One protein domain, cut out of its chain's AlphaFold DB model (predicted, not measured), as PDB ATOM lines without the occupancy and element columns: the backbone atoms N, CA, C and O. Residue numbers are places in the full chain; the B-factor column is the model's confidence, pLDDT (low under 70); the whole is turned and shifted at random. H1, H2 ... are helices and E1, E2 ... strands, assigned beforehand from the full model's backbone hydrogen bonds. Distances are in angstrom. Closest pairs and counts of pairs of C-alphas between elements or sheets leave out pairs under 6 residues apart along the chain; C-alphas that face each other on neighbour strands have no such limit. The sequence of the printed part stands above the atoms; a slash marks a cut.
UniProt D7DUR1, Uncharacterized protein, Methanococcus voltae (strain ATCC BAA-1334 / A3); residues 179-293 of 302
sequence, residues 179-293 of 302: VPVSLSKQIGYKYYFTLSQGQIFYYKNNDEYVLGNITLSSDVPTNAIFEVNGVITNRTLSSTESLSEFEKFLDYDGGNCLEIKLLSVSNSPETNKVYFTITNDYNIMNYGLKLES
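This is residues 179 to 293 of the 302 residues of an uncharacterized protein of Methanococcus voltae (strain ATCC BAA-1334 / A3) (UniProt D7DUR1). What shape do these atoms make? The strands make a small barrel that is not fully closed: the long paired strands E1 and E7 fold back along one side, E2, E6, E4 and E5 continue the wall from the last part of E7, and E3 lines the first part of E7. E3 and E5 come near each other at Ser 217 and Leu 237 without pairing as neighbours, and the short helix H1 sits at the end of the barrel where E3 begins and E4 ends. What is it made of, and how large is it? The printed part has 115 residues, with one named helix, H1, which comes after the first five of the seven named strands along the chain; the class is mostly strand, and the strands form one branched sheet, twisted, whose neighbour pairs are antiparallel and in which E7 has three neighbours. It is compact, with a radius of gyration of the C-alphas of 13.3 A and spans of 37 by 30 by 24 A.

Where do the first elements run? E1, residues 179 to 195, begins with C-alpha 179 at (416.284, 295.287, 571.344), bends by 160 degrees at residue 188, and measures 14.3 A from first to last C-alpha. E2 is residues 200 to 205 and E3 residues 213 to 218; E4, residues 222 to 228, measures 18.0 A, and E5, residues 231 to 237, 18.4 A. What follows? H1 is residues 246 to 249, and E6, residues 258 to 265, measures 19.9 A. E7, residues 274 to 293, is the longest strand by residues, yet measures 17.4 A and ends with C-alpha 293 at (421.176, 292.136, 569.414).

Which strands are beside E7? E1 lies on one side, with N 184 and O 288 2.9 A apart, within hydrogen-bond range. E2 and E3 lie on the other side in staggered pairing: N 202 and O 289 are 2.8 A apart, and N 215 and O 277 2.9 A. How does the sheet go on from E2? E6 is its other neighbour, with N 201 and O 260 2.8 A apart; then E4 pairs with E6, N 227 and O 261 2.9 A apart, and forms a hairpin with the edge strand E5, N 226 and O 233 2.8 A apart. Where is H1? It is on the sheet, over none of its strands, at a height of 6.1 A; its closest C-alpha pair with E3 is Ile 214 and Phe 246, 6.8 A. H1 is too short for an O i to N i+4 pair; its one O i to N i+3 pair is within range.

How far does it reach? The two C-alphas farthest apart, Tyr 209 and Ser 268, are 37.7 A apart. Is there a cut or a long link? The printed part has no cut, and no link is long. Where is confidence low? The pLDDT is under 70 at residues 208 to 210, 251 to 255 and 267 to 271.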
ATOM      1  N   VAL A 179     416.760 293.973 570.881       86.19
ATOM      2  CA  VAL A 179     416.284 295.287 571.344       86.19
ATOM      3  C   VAL A 179     415.821 296.106 570.140       86.19
ATOM      4  O   VAL A 179     416.522 296.106 569.123       86.19
ATOM      5  N   PRO A 180     414.674 296.806 570.211       86.62
ATOM      6  CA  PRO A 180     414.296 297.771 569.191       86.62
ATOM      7  C   PRO A 180     415.265 298.958 569.214       86.62
ATOM      8  O   PRO A 180     415.322 299.723 570.173       86.62
ATOM      9  N   VAL A 181     416.024 299.111 568.133       86.12
ATOM     10  CA  VAL A 181     416.967 300.224 567.909       86.12
ATOM     11  C   VAL A 181     416.394 301.307 567.000       86.12
ATOM     12  O   VAL A 181     416.951 302.395 566.889       86.12
ATOM     13  N   SER A 182     415.282 301.020 566.325       87.19
ATOM     14  CA  SER A 182     414.499 302.024 565.614       87.19
ATOM     15  C   SER A 182     413.037 301.605 565.585       87.19
ATOM     16  O   SER A 182     412.712 300.465 565.250       87.19
ATOM     17  N   LEU A 183     412.170 302.544 565.944       88.19
ATOM     18  CA  LEU A 183     410.725 302.450 565.823       88.19
ATOM     19  C   LEU A 183     410.286 303.609 564.945       88.19
ATOM     20  O   LEU A 183     410.768 304.730 565.114       88.19
ATOM     21  N   SER A 184     409.400 303.342 563.995       88.06
ATOM     22  CA  SER A 184     408.976 304.355 563.037       88.06
ATOM     23  C   SER A 184     407.544 304.125 562.587       88.06
ATOM     24  O   SER A 184     407.149 303.021 562.212       88.06
ATOM     25  N   LYS A 185     406.789 305.218 562.598       90.00
ATOM     26  CA  LYS A 185     405.444 305.339 562.059       90.00
ATOM     27  C   LYS A 185     405.417 306.653 561.289       90.00
ATOM     28  O   LYS A 185     405.624 307.707 561.889       90.00
ATOM     29  N   GLN A 186     405.242 306.605 559.971       90.44
ATOM     30  CA  GLN A 186     405.249 307.812 559.141       90.44
ATOM     31  C   GLN A 186     404.331 307.705 557.925       90.44
ATOM     32  O   GLN A 186     404.265 306.670 557.262       90.44
ATOM     33  N   ILE A 187     403.681 308.813 557.579       90.75
ATOM     34  CA  ILE A 187     402.928 308.942 556.331       90.75
ATOM     35  C   ILE A 187     403.893 309.419 555.238       90.75
ATOM     36  O   ILE A 187     404.523 310.466 555.395       90.75
ATOM     37  N   GLY A 188     404.033 308.659 554.150       89.50
ATOM     38  CA  GLY A 188     404.962 309.002 553.072       89.50
ATOM     39  C   GLY A 188     404.878 308.106 551.834       89.50
ATOM     40  O   GLY A 188     404.646 306.903 551.935       89.50
ATOM     41  N   TYR A 189     405.168 308.691 550.667       89.38
ATOM     42  CA  TYR A 189     405.446 307.964 549.415       89.38
ATOM     43  C   TYR A 189     406.774 307.201 549.458       89.38
ATOM     44  O   TYR A 189     406.965 306.242 548.718       89.38
ATOM     45  N   LYS A 190     407.722 307.646 550.291       90.19
ATOM     46  CA  LYS A 190     409.021 306.997 550.463       90.19
ATOM     47  C   LYS A 190     409.298 306.710 551.925       90.19
ATOM     48  O   LYS A 190     409.045 307.549 552.791       90.19
ATOM     49  N   TYR A 191     409.854 305.535 552.173       90.75
ATOM     50  CA  TYR A 191     410.318 305.102 553.477       90.75
ATOM     51  C   TYR A 191     411.775 304.646 553.354       90.75
ATOM     52  O   TYR A 191     412.113 303.858 552.472       90.75
ATOM     53  N   TYR A 192     412.638 305.171 554.223       92.75
ATOM     54  CA  TYR A 192     414.085 304.972 554.167       92.75
ATOM     55  C   TYR A 192     414.568 304.284 555.437       92.75
ATOM     56  O   TYR A 192     414.240 304.723 556.538       92.75
ATOM     57  N   PHE A 193     415.402 303.259 555.294       93.19
ATOM     58  CA  PHE A 193     416.068 302.630 556.432       93.19
ATOM     59  C   PHE A 193     417.450 302.100 556.059       93.19
ATOM     60  O   PHE A 193     417.853 302.061 554.897       93.19
ATOM     61  N   THR A 194     418.206 301.717 557.086       93.50
ATOM     62  CA  THR A 194     419.523 301.094 556.942       93.50
ATOM     63  C   THR A 194     419.609 299.844 557.795       93.50
ATOM     64  O   THR A 194     419.144 299.843 558.943       93.50
ATOM     65  N   LEU A 195     420.246 298.811 557.247       92.75
ATOM     66  CA  LEU A 195     420.621 297.597 557.964       92.75
ATOM     67  C   LEU A 195     422.145 297.468 558.042       92.75
ATOM     68  O   LEU A 195     422.848 297.624 557.041       92.75
ATOM     69  N   SER A 196     422.624 297.133 559.236       90.94
ATOM     70  CA  SER A 196     423.949 296.564 559.495       90.94
ATOM     71  C   SER A 196     423.844 295.040 559.637       90.94
ATOM     72  O   SER A 196     422.755 294.500 559.846       90.94
ATOM     73  N   GLN A 197     424.969 294.328 559.550       90.38
ATOM     74  CA  GLN A 197     424.995 292.876 559.737       90.38
ATOM     75  C   GLN A 197     424.428 292.460 561.109       90.38
ATOM     76  O   GLN A 197     424.779 293.032 562.136       90.38
ATOM     77  N   GLY A 198     423.560 291.446 561.123       88.00
ATOM     78  CA  GLY A 198     422.885 290.937 562.319       88.00
ATOM     79  C   GLY A 198     421.642 291.725 562.753       88.00
ATOM     80  O   GLY A 198     420.961 291.290 563.682       88.00
ATOM     81  N   GLN A 199     421.316 292.844 562.095       91.81
ATOM     82  CA  GLN A 199     420.056 293.558 562.318       91.81
ATOM     83  C   GLN A 199     418.895 292.885 561.566       91.81
ATOM     84  O   GLN A 199     419.061 292.339 560.469       91.81
ATOM     85  N   ILE A 200     417.707 292.974 562.164       92.81
ATOM     86  CA  ILE A 200     416.432 292.538 561.587       92.81
ATOM     87  C   ILE A 200     415.556 293.774 561.415       92.81
ATOM     88  O   ILE A 200     415.434 294.575 562.341       92.81
ATOM     89  N   PHE A 201     414.923 293.924 560.258       94.19
ATOM     90  CA  PHE A 201     413.911 294.942 560.021       94.19
ATOM     91  C   PHE A 201     412.583 294.301 559.635       94.19
ATOM     92  O   PHE A 201     412.546 293.415 558.786       94.19
ATOM     93  N   TYR A 202     411.508 294.773 560.255       92.56
ATOM     94  CA  TYR A 202     410.138 294.433 559.914       92.56
ATOM     95  C   TYR A 202     409.444 295.675 559.377       92.56
ATOM     96  O   TYR A 202     409.437 296.717 560.038       92.56
ATOM     97  N   TYR A 203     408.832 295.545 558.208       90.94
ATOM     98  CA  TYR A 203     408.075 296.600 557.551       90.94
ATOM     99  C   TYR A 203     406.636 296.162 557.307       90.94
ATOM    100  O   TYR A 203     406.383 295.012 556.953       90.94
ATOM    101  N   LYS A 204     405.699 297.093 557.462       88.75
ATOM    102  CA  LYS A 204     404.315 296.968 557.004       88.75
ATOM    103  C   LYS A 204     403.806 298.353 556.619       88.75
ATOM    104  O   LYS A 204     404.166 299.340 557.251       88.75
ATOM    105  N   ASN A 205     402.925 298.442 555.636       87.69
ATOM    106  CA  ASN A 205     402.119 299.635 555.390       87.69
ATOM    107  C   ASN A 205     400.631 299.348 555.671       87.69
ATOM    108  O   ASN A 205     400.240 298.213 555.949       87.69
ATOM    109  N   ASN A 206     399.794 300.387 555.700       83.44
ATOM    110  CA  ASN A 206     398.371 300.241 556.033       83.44
ATOM    111  C   ASN A 206     397.464 299.871 554.842       83.44
ATOM    112  O   ASN A 206     396.246 299.991 554.970       83.44
ATOM    113  N   ASP A 207     398.034 299.443 553.714       77.75
ATOM    114  CA  ASP A 207     397.304 298.948 552.544       77.75
ATOM    115  C   ASP A 207     397.737 297.511 552.255       77.75
ATOM    116  O   ASP A 207     398.910 297.229 552.030       77.75
ATOM    117  N   GLU A 208     396.784 296.587 552.292       64.38
ATOM    118  CA  GLU A 208     397.049 295.149 552.239       64.38
ATOM    119  C   GLU A 208     397.372 294.628 550.828       64.38
ATOM    120  O   GLU A 208     397.641 293.439 550.668       64.38
ATOM    121  N   TYR A 209     397.364 295.493 549.808       62.19
ATOM    122  CA  TYR A 209     397.508 295.076 548.408       62.19
ATOM    123  C   TYR A 209     398.677 295.723 547.662       62.19
ATOM    124  O   TYR A 209     399.003 295.278 546.560       62.19
ATOM    125  N   VAL A 210     399.329 296.740 548.234       66.38
ATOM    126  CA  VAL A 210     400.391 297.497 547.554       66.38
ATOM    127  C   VAL A 210     401.596 297.673 548.466       66.38
ATOM    128  O   VAL A 210     401.665 298.608 549.261       66.38
ATOM    129  N   LEU A 211     402.597 296.805 548.308       72.44
ATOM    130  CA  LEU A 211     403.942 297.096 548.797       72.44
ATOM    131  C   LEU A 211     404.685 297.924 547.746       72.44
ATOM    132  O   LEU A 211     404.734 297.544 546.577       72.44
ATOM    133  N   GLY A 212     405.273 299.043 548.161       75.81
ATOM    134  CA  GLY A 212     406.115 299.846 547.285       75.81
ATOM    135  C   GLY A 212     407.361 299.102 546.794       75.81
ATOM    136  O   GLY A 212     407.889 298.225 547.480       75.81
ATOM    137  N   ASN A 213     407.875 299.506 545.630       88.56
ATOM    138  CA  ASN A 213     409.127 298.984 545.083       88.56
ATOM    139  C   ASN A 213     410.277 299.225 546.070       88.56
ATOM    140  O   ASN A 213     410.490 300.362 546.505       88.56
ATOM    141  N   ILE A 214     411.037 298.175 546.385       92.25
ATOM    142  CA  ILE A 214     412.175 298.250 547.307       92.25
ATOM    143  C   ILE A 214     413.476 298.274 546.509       92.25
ATOM    144  O   ILE A 214     413.813 297.293 545.839       92.25
ATOM    145  N   THR A 215     414.236 299.364 546.620       95.25
ATOM    146  CA  THR A 215     415.591 299.482 546.071       95.25
ATOM    147  C   THR A 215     416.661 299.395 547.160       95.25
ATOM    148  O   THR A 215     416.443 299.786 548.309       95.25
ATOM    149  N   LEU A 216     417.821 298.845 546.788       95.88
ATOM    150  CA  LEU A 216     418.985 298.608 547.646       95.88
ATOM    151  C   LEU A 216     420.222 299.313 547.091       95.88
ATOM    152  O   LEU A 216     420.485 299.239 545.886       95.88
ATOM    153  N   SER A 217     421.030 299.893 547.975       94.81
ATOM    154  CA  SER A 217     422.367 300.410 547.657       94.81
ATOM    155  C   SER A 217     423.343 300.247 548.830       94.81
ATOM    156  O   SER A 217     422.966 299.888 549.950       94.81
ATOM    157  N   SER A 218     424.627 300.475 548.565       93.19
ATOM    158  CA  SER A 218     425.718 300.446 549.543       93.19
ATOM    159  C   SER A 218     426.821 301.423 549.127       93.19
ATOM    160  O   SER A 218     427.116 301.550 547.941       93.19
ATOM    161  N   ASP A 219     427.487 302.082 550.078       89.88
ATOM    162  CA  ASP A 219     428.535 303.075 549.756       89.88
ATOM    163  C   ASP A 219     429.724 302.469 548.986       89.88
ATOM    164  O   ASP A 219     430.389 303.137 548.194       89.88
ATOM    165  N   VAL A 220     429.979 301.178 549.212       87.38
ATOM    166  CA  VAL A 220     431.058 300.389 548.608       87.38
ATOM    167  C   VAL A 220     430.446 299.166 547.914       87.38
ATOM    168  O   VAL A 220     429.501 298.588 548.462       87.38
ATOM    169  N   PRO A 221     430.963 298.722 546.750       89.62
ATOM    170  CA  PRO A 221     430.533 297.476 546.127       89.62
ATOM    171  C   PRO A 221     430.637 296.286 547.088       89.62
ATOM    172  O   PRO A 221     431.706 296.013 547.642       89.62
ATOM    173  N   THR A 222     429.528 295.576 547.298       90.69
ATOM    174  CA  THR A 222     429.477 294.449 548.238       90.69
ATOM    175  C   THR A 222     428.459 293.391 547.834       90.69
ATOM    176  O   THR A 222     427.396 293.697 547.309       90.69
ATOM    177  N   ASN A 223     428.768 292.131 548.116       92.38
ATOM    178  CA  ASN A 223     427.794 291.053 548.156       92.38
ATOM    179  C   ASN A 223     427.171 290.996 549.555       92.38
ATOM    180  O   ASN A 223     427.873 290.753 550.540       92.38
ATOM    181  N   ALA A 224     425.859 291.199 549.630       93.44
ATOM    182  CA  ALA A 224     425.071 291.065 550.846       93.44
ATOM    183  C   ALA A 224     424.167 289.825 550.763       93.44
ATOM    184  O   ALA A 224     423.604 289.520 549.706       93.44
ATOM    185  N   ILE A 225     424.052 289.111 551.885       94.81
ATOM    186  CA  ILE A 225     423.177 287.948 552.063       94.81
ATOM    187  C   ILE A 225     422.061 288.345 553.022       94.81
ATOM    188  O   ILE A 225     422.324 288.745 554.160       94.81
ATOM    189  N   PHE A 226     420.826 288.203 552.559       95.62
ATOM    190  CA  PHE A 226     419.614 288.518 553.300       95.62
ATOM    191  C   PHE A 226     418.798 287.252 553.540       95.62
ATOM    192  O   PHE A 226     418.779 286.349 552.705       95.62
ATOM    193  N   GLU A 227     418.066 287.229 554.642       95.00
ATOM    194  CA  GLU A 227     416.916 286.353 554.840       95.00
ATOM    195  C   GLU A 227     415.669 287.233 554.754       95.00
ATOM    196  O   GLU A 227     415.517 288.157 555.553       95.00
ATOM    197  N   VAL A 228     414.815 286.995 553.760       93.19
ATOM    198  CA  VAL A 228     413.598 287.779 553.514       93.19
ATOM    199  C   VAL A 228     412.402 286.855 553.680       93.19
ATOM    200  O   VAL A 228     412.263 285.912 552.904       93.19
ATOM    201  N   ASN A 229     411.588 287.069 554.719       90.19
ATOM    202  CA  ASN A 229     410.510 286.152 555.124       90.19
ATOM    203  C   ASN A 229     410.956 284.665 555.131       90.19
ATOM    204  O   ASN A 229     410.302 283.787 554.574       90.19
ATOM    205  N   GLY A 230     412.128 284.386 555.716       89.00
ATOM    206  CA  GLY A 230     412.733 283.047 555.773       89.00
ATOM    207  C   GLY A 230     413.435 282.564 554.491       89.00
ATOM    208  O   GLY A 230     414.084 281.517 554.512       89.00
ATOM    209  N   VAL A 231     413.365 283.304 553.378       91.94
ATOM    210  CA  VAL A 231     414.027 282.951 552.110       91.94
ATOM    211  C   VAL A 231     415.405 283.608 552.016       91.94
ATOM    212  O   VAL A 231     415.533 284.831 552.043       91.94
ATOM    213  N   ILE A 232     416.452 282.796 551.855       95.75
ATOM    214  CA  ILE A 232     417.822 283.295 551.678       95.75
ATOM    215  C   ILE A 232     418.003 283.870 550.269       95.75
ATOM    216  O   ILE A 232     417.756 283.192 549.271       95.75
ATOM    217  N   THR A 233     418.486 285.110 550.182       94.12
ATOM    218  CA  THR A 233     418.775 285.800 548.921       94.12
ATOM    219  C   THR A 233     420.129 286.499 548.953       94.12
ATOM    220  O   THR A 233     420.536 287.070 549.962       94.12
ATOM    221  N   ASN A 234     420.824 286.485 547.814       94.19
ATOM    222  CA  ASN A 234     422.115 287.144 547.642       94.19
ATOM    223  C   ASN A 234     421.955 288.302 546.654       94.19
ATOM    224  O   ASN A 234     421.395 288.111 545.571       94.19
ATOM    225  N   ARG A 235     422.480 289.484 546.986       93.50
ATOM    226  CA  ARG A 235     422.522 290.641 546.077       93.50
ATOM    227  C   ARG A 235     423.923 291.244 546.045       93.50
ATOM    228  O   ARG A 235     424.540 291.448 547.087       93.50
ATOM    229  N   THR A 236     424.402 291.554 544.845       93.12
ATOM    230  CA  THR A 236     425.568 292.419 544.646       93.12
ATOM    231  C   THR A 236     425.073 293.857 544.579       93.12
ATOM    232  O   THR A 236     424.257 294.193 543.725       93.12
ATOM    233  N   LEU A 237     425.548 294.683 545.502       93.62
ATOM    234  CA  LEU A 237     425.150 296.067 545.707       93.62
ATOM    235  C   LEU A 237     426.284 297.020 545.329       93.62
ATOM    236  O   LEU A 237     427.454 296.636 545.272       93.62
ATOM    237  N   SER A 238     425.918 298.272 545.067       92.06
ATOM    238  CA  SER A 238     426.827 299.377 544.763       92.06
ATOM    239  C   SER A 238     426.201 300.702 545.208       92.06
ATOM    240  O   SER A 238     425.074 300.713 545.706       92.06
ATOM    241  N   SER A 239     426.890 301.819 544.972       90.69
ATOM    242  CA  SER A 239     426.373 303.163 545.261       90.69
ATOM    243  C   SER A 239     425.162 303.559 544.405       90.69
ATOM    244  O   SER A 239     424.450 304.498 544.752       90.69
ATOM    245  N   THR A 240     424.895 302.838 543.313       92.62
ATOM    246  CA  THR A 240     423.670 302.982 542.520       92.62
ATOM    247  C   THR A 240     422.574 302.079 543.087       92.62
ATOM    248  O   THR A 240     422.791 300.878 543.256       92.62
ATOM    249  N   GLU A 241     421.390 302.648 543.331       92.75
ATOM    250  CA  GLU A 241     420.199 301.888 543.724       92.75
ATOM    251  C   GLU A 241     419.840 300.806 542.690       92.75
ATOM    252  O   GLU A 241     419.835 301.040 541.481       92.75
ATOM    253  N   SER A 242     419.509 299.616 543.186       93.88
ATOM    254  CA  SER A 242     419.117 298.443 542.396       93.88
ATOM    255  C   SER A 242     417.827 297.837 542.947       93.88
ATOM    256  O   SER A 242     417.611 297.854 544.157       93.88
ATOM    257  N   LEU A 243     416.947 297.321 542.083       93.56
ATOM    258  CA  LEU A 243     415.684 296.716 542.521       93.56
ATOM    259  C   LEU A 243     415.955 295.417 543.300       93.56
ATOM    260  O   LEU A 243     416.695 294.547 542.840       93.56
ATOM    261  N   SER A 244     415.357 295.292 544.484       91.69
ATOM    262  CA  SER A 244     415.572 294.149 545.381       91.69
ATOM    263  C   SER A 244     414.805 292.891 544.972       91.69
ATOM    264  O   SER A 244     415.265 291.785 545.263       91.69
ATOM    265  N   GLU A 245     413.653 293.054 544.315       89.12
ATOM    266  CA  GLU A 245     412.615 292.032 544.134       89.12
ATOM    267  C   GLU A 245     412.139 291.381 545.451       89.12
ATOM    268  O   GLU A 245     411.737 290.217 545.448       89.12
ATOM    269  N   PHE A 246     412.258 292.056 546.600       90.25
ATOM    270  CA  PHE A 246     411.892 291.492 547.905       90.25
ATOM    271  C   PHE A 246     410.376 291.413 548.113       90.25
ATOM    272  O   PHE A 246     409.897 290.537 548.830       90.25
ATOM    273  N   GLU A 247     409.617 292.248 547.406       83.06
ATOM    274  CA  GLU A 247     408.157 292.241 547.357       83.06
ATOM    275  C   GLU A 247     407.559 290.890 546.911       83.06
ATOM    276  O   GLU A 247     406.448 290.550 547.308       83.06
ATOM    277  N   LYS A 248     408.303 290.052 546.172       83.75
ATOM    278  CA  LYS A 248     407.832 288.711 545.764       83.75
ATOM    279  C   LYS A 248     407.852 287.659 546.883       83.75
ATOM    280  O   LYS A 248     407.380 286.548 546.662       83.75
ATOM    281  N   PHE A 249     408.437 287.977 548.039       82.94
ATOM    282  CA  PHE A 249     408.492 287.098 549.214       82.94
ATOM    283  C   PHE A 249     407.461 287.482 550.286       82.94
ATOM    284  O   PHE A 249     407.527 286.980 551.408       82.94
ATOM    285  N   LEU A 250     406.528 288.386 549.975       77.94
ATOM    286  CA  LEU A 250     405.440 288.738 550.882       77.94
ATOM    287  C   LEU A 250     404.526 287.542 551.144       77.94
ATOM    288  O   LEU A 250     404.072 286.873 550.215       77.94
ATOM    289  N   ASP A 251     404.218 287.333 552.420       67.50
ATOM    290  CA  ASP A 251     403.104 286.494 552.835       67.50
ATOM    291  C   ASP A 251     401.842 287.367 552.943       67.50
ATOM    292  O   ASP A 251     401.672 288.148 553.889       67.50
ATOM    293  N   TYR A 252     400.975 287.245 551.938       63.28
ATOM    294  CA  TYR A 252     399.688 287.939 551.882       63.28
ATOM    295  C   TYR A 252     398.677 287.377 552.899       63.28
ATOM    296  O   TYR A 252     397.837 288.131 553.389       63.28
ATOM    297  N   ASP A 253     398.792 286.101 553.289       57.44
ATOM    298  CA  ASP A 253     397.956 285.493 554.337       57.44
ATOM    299  C   ASP A 253     398.458 285.879 555.748       57.44
ATOM    300  O   ASP A 253     397.696 285.901 556.718       57.44
ATOM    301  N   GLY A 254     399.738 286.253 555.860       52.56
ATOM    302  CA  GLY A 254     400.411 286.725 557.075       52.56
ATOM    303  C   GLY A 254     400.174 288.197 557.447       52.56
ATOM    304  O   GLY A 254     400.755 288.691 558.415       52.56
ATOM    305  N   GLY A 255     399.333 288.919 556.702       58.47
ATOM    306  CA  GLY A 255     399.016 290.323 556.974       58.47
ATOM    307  C   GLY A 255     400.062 291.321 556.470       58.47
ATOM    308  O   GLY A 255     400.173 292.408 557.044       58.47
ATOM    309  N   ASN A 256     400.795 290.982 555.402       72.56
ATOM    310  CA  ASN A 256     401.677 291.884 554.646       72.56
ATOM    311  C   ASN A 256     402.814 292.518 555.462       72.56
ATOM    312  O   ASN A 256     403.129 293.701 555.309       72.56
ATOM    313  N   CYS A 257     403.438 291.731 556.341       83.88
ATOM    314  CA  CYS A 257     404.697 292.117 556.964       83.88
ATOM    315  C   CYS A 257     405.882 291.565 556.158       83.88
ATOM    316  O   CYS A 257     405.913 290.393 555.780       83.88
ATOM    317  N   LEU A 258     406.862 292.426 555.893       88.50
ATOM    318  CA  LEU A 258     408.136 292.059 555.297       88.50
ATOM    319  C   LEU A 258     409.207 292.033 556.389       88.50
ATOM    320  O   LEU A 258     409.616 293.086 556.881       88.50
ATOM    321  N   GLU A 259     409.672 290.841 556.747       91.31
ATOM    322  CA  GLU A 259     410.876 290.632 557.546       91.31
ATOM    323  C   GLU A 259     412.107 290.586 556.633       91.31
ATOM    324  O   GLU A 259     412.145 289.837 555.657       91.31
ATOM    325  N   ILE A 260     413.141 291.352 556.986       93.62
ATOM    326  CA  ILE A 260     414.446 291.371 556.323       93.62
ATOM    327  C   ILE A 260     415.532 291.251 557.394       93.62
ATOM    328  O   ILE A 260     415.742 292.177 558.181       93.62
ATOM    329  N   LYS A 261     416.268 290.139 557.410       94.31
ATOM    330  CA  LYS A 261     417.475 289.965 558.233       94.31
ATOM    331  C   LYS A 261     418.712 290.122 557.356       94.31
ATOM    332  O   LYS A 261     418.832 289.437 556.341       94.31
ATOM    333  N   LEU A 262     419.656 290.981 557.741       93.75
ATOM    334  CA  LEU A 262     420.939 291.102 557.037       93.75
ATOM    335  C   LEU A 262     421.963 290.145 557.659       93.75
ATOM    336  O   LEU A 262     422.573 290.457 558.679       93.75
ATOM    337  N   LEU A 263     422.138 288.967 557.058       92.56
ATOM    338  CA  LEU A 263     422.948 287.886 557.630       92.56
ATOM    339  C   LEU A 263     424.452 288.143 557.509       92.56
ATOM    340  O   LEU A 263     425.199 287.906 558.458       92.56
ATOM    341  N   SER A 264     424.904 288.630 556.352       91.19
ATOM    342  CA  SER A 264     426.315 288.960 556.127       91.19
ATOM    343  C   SER A 264     426.509 289.980 555.015       91.19
ATOM    344  O   SER A 264     425.800 289.934 554.009       91.19
ATOM    345  N   VAL A 265     427.535 290.817 555.150       89.81
ATOM    346  CA  VAL A 265     427.998 291.747 554.111       89.81
ATOM    347  C   VAL A 265     429.472 291.464 553.824       89.81
ATOM    348  O   VAL A 265     430.266 291.306 554.747       89.81
ATOM    349  N   SER A 266     429.860 291.377 552.551       82.75
ATOM    350  CA  SER A 266     431.279 291.270 552.185       82.75
ATOM    351  C   SER A 266     432.004 292.610 552.388       82.75
ATOM    352  O   SER A 266     431.420 293.675 552.178       82.75
ATOM    353  N   ASN A 267     433.289 292.570 552.751       68.56
ATOM    354  CA  ASN A 267     434.051 293.724 553.262       68.56
ATOM    355  C   ASN A 267     433.520 294.219 554.632       68.56
ATOM    356  O   ASN A 267     432.383 293.935 554.993       68.56
ATOM    357  N   SER A 268     434.358 294.926 555.404       59.94
ATOM    358  CA  SER A 268     434.207 295.119 556.866       59.94
ATOM    359  C   SER A 268     432.761 295.305 557.384       59.94
ATOM    360  O   SER A 268     432.098 296.276 557.001       59.94
ATOM    361  N   PRO A 269     432.275 294.433 558.296       61.03
ATOM    362  CA  PRO A 269     430.890 294.468 558.775       61.03
ATOM    363  C   PRO A 269     430.568 295.696 559.643       61.03
ATOM    364  O   PRO A 269     429.399 296.022 559.820       61.03
ATOM    365  N   GLU A 270     431.584 296.390 560.164       58.28
ATOM    366  CA  GLU A 270     431.416 297.563 561.038       58.28
ATOM    367  C   GLU A 270     431.139 298.865 560.267       58.28
ATOM    368  O   GLU A 270     430.590 299.812 560.830       58.28
ATOM    369  N   THR A 271     431.494 298.932 558.977       60.31
ATOM    370  CA  THR A 271     431.344 300.148 558.154       60.31
ATOM    371  C   THR A 271     430.275 300.031 557.073       60.31
ATOM    372  O   THR A 271     429.746 301.047 556.627       60.31
ATOM    373  N   ASN A 272     429.948 298.814 556.638       71.75
ATOM    374  CA  ASN A 272     429.128 298.601 555.449       71.75
ATOM    375  C   ASN A 272     427.643 298.468 555.798       71.75
ATOM    376  O   ASN A 272     427.134 297.373 556.040       71.75
ATOM    377  N   LYS A 273     426.946 299.605 555.781       84.12
ATOM    378  CA  LYS A 273     425.483 299.652 555.835       84.12
ATOM    379  C   LYS A 273     424.899 299.349 554.459       84.12
ATOM    380  O   LYS A 273     425.404 299.827 553.442       84.12
ATOM    381  N   VAL A 274     423.802 298.599 554.444       92.94
ATOM    382  CA  VAL A 274     422.910 298.521 553.284       92.94
ATOM    383  C   VAL A 274     421.815 299.563 553.467       92.94
ATOM    384  O   VAL A 274     421.150 299.589 554.507       92.94
ATOM    385  N   TYR A 275     421.636 300.413 552.461       94.75
ATOM    386  CA  TYR A 275     420.566 301.399 552.395       94.75
ATOM    387  C   TYR A 275     419.377 300.806 551.651       94.75
ATOM    388  O   TYR A 275     419.540 300.131 550.634       94.75
ATOM    389  N   PHE A 276     418.188 301.076 552.174       95.25
ATOM    390  CA  PHE A 276     416.923 300.637 551.616       95.25
ATOM    391  C   PHE A 276     416.017 301.844 551.386       95.25
ATOM    392  O   PHE A 276     415.792 302.637 552.308       95.25
ATOM    393  N   THR A 277     415.441 301.919 550.191       94.25
ATOM    394  CA  THR A 277     414.381 302.868 549.846       94.25
ATOM    395  C   THR A 277     413.149 302.076 549.416       94.25
ATOM    396  O   THR A 277     413.175 301.385 548.402       94.25
ATOM    397  N   ILE A 278     412.052 302.183 550.166       91.25
ATOM    398  CA  ILE A 278     410.733 301.684 549.753       91.25
ATOM    399  C   ILE A 278     409.984 302.852 549.115       91.25
ATOM    400  O   ILE A 278     409.865 303.909 549.738       91.25
ATOM    401  N   THR A 279     409.498 302.687 547.884       91.00
ATOM    402  CA  THR A 279     408.738 303.715 547.152       91.00
ATOM    403  C   THR A 279     407.330 303.216 546.841       91.00
ATOM    404  O   THR A 279     407.158 302.345 545.992       91.00
ATOM    405  N   ASN A 280     406.336 303.784 547.519       87.69
ATOM    406  CA  ASN A 280     404.911 303.526 547.323       87.69
ATOM    407  C   ASN A 280     404.320 304.523 546.303       87.69
ATOM    408  O   ASN A 280     404.721 305.690 546.268       87.69
ATOM    409  N   ASP A 281     403.327 304.092 545.522       85.00
ATOM    410  CA  ASP A 281     402.691 304.922 544.480       85.00
ATOM    411  C   ASP A 281     401.854 306.087 545.044       85.00
ATOM    412  O   ASP A 281     401.613 307.087 544.365       85.00
ATOM    413  N   TYR A 282     401.419 305.977 546.300       86.25
ATOM    414  CA  TYR A 282     400.610 306.970 547.001       86.25
ATOM    415  C   TYR A 282     401.097 307.207 548.431       86.25
ATOM    416  O   TYR A 282     401.898 306.457 548.993       86.25
ATOM    417  N   ASN A 283     400.610 308.300 549.021       87.81
ATOM    418  CA  ASN A 283     400.946 308.679 550.382       87.81
ATOM    419  C   ASN A 283     400.254 307.733 551.374       87.81
ATOM    420  O   ASN A 283     399.043 307.815 551.568       87.81
ATOM    421  N   ILE A 284     401.028 306.840 551.982       89.06
ATOM    422  CA  ILE A 284     400.541 305.720 552.794       89.06
ATOM    423  C   ILE A 284     401.141 305.783 554.204       89.06
ATOM    424  O   ILE A 284     402.204 306.378 554.387       89.06
ATOM    425  N   MET A 285     400.484 305.197 555.211       90.19
ATOM    426  CA  MET A 285     401.094 305.007 556.530       90.19
ATOM    427  C   MET A 285     402.064 303.827 556.464       90.19
ATOM    428  O   MET A 285     401.693 302.720 556.080       90.19
ATOM    429  N   ASN A 286     403.305 304.081 556.860       90.06
ATOM    430  CA  ASN A 286     404.407 303.133 556.895       90.06
ATOM    431  C   ASN A 286     404.760 302.852 558.357       90.06
ATOM    432  O   ASN A 286     404.978 303.790 559.129       90.06
ATOM    433  N   TYR A 287     404.871 301.577 558.705       91.44
ATOM    434  CA  TYR A 287     405.300 301.078 560.003       91.44
ATOM    435  C   TYR A 287     406.612 300.310 559.830       91.44
ATOM    436  O   TYR A 287     406.730 299.448 558.956       91.44
ATOM    437  N   GLY A 288     407.605 300.624 560.658       92.25
ATOM    438  CA  GLY A 288     408.922 300.000 560.599       92.25
ATOM    439  C   GLY A 288     409.505 299.768 561.985       92.25
ATOM    440  O   GLY A 288     409.621 300.709 562.772       92.25
ATOM    441  N   LEU A 289     409.919 298.529 562.247       92.69
ATOM    442  CA  LEU A 289     410.587 298.077 563.467       92.69
ATOM    443  C   LEU A 289     411.973 297.537 563.107       92.69
ATOM    444  O   LEU A 289     412.072 296.556 562.376       92.69
ATOM    445  N   LYS A 290     413.038 298.110 563.673       92.75
ATOM    446  CA  LYS A 290     414.391 297.547 563.579       92.75
ATOM    447  C   LYS A 290     414.834 296.959 564.913       92.75
ATOM    448  O   LYS A 290     414.923 297.691 565.899       92.75
ATOM    449  N   LEU A 291     415.158 295.668 564.921       90.81
ATOM    450  CA  LEU A 291     415.743 294.955 566.053       90.81
ATOM    451  C   LEU A 291     417.243 294.726 565.844       90.81
ATOM    452  O   LEU A 291     417.697 294.407 564.744       90.81
ATOM    453  N   GLU A 292     418.004 294.814 566.929       88.12
ATOM    454  CA  GLU A 292     419.427 294.482 566.968       88.12
ATOM    455  C   GLU A 292     419.772 293.755 568.265       88.12
ATOM    456  O   GLU A 292     419.183 294.016 569.317       88.12
ATOM    457  N   SER A 293     420.743 292.844 568.215       85.19
ATOM    458  CA  SER A 293     421.176 292.136 569.414       85.19
ATOM    459  C   SER A 293     422.078 293.009 570.288       85.19
ATOM    460  O   SER A 293     423.181 293.355 569.882       85.19
TER     461      SER A 293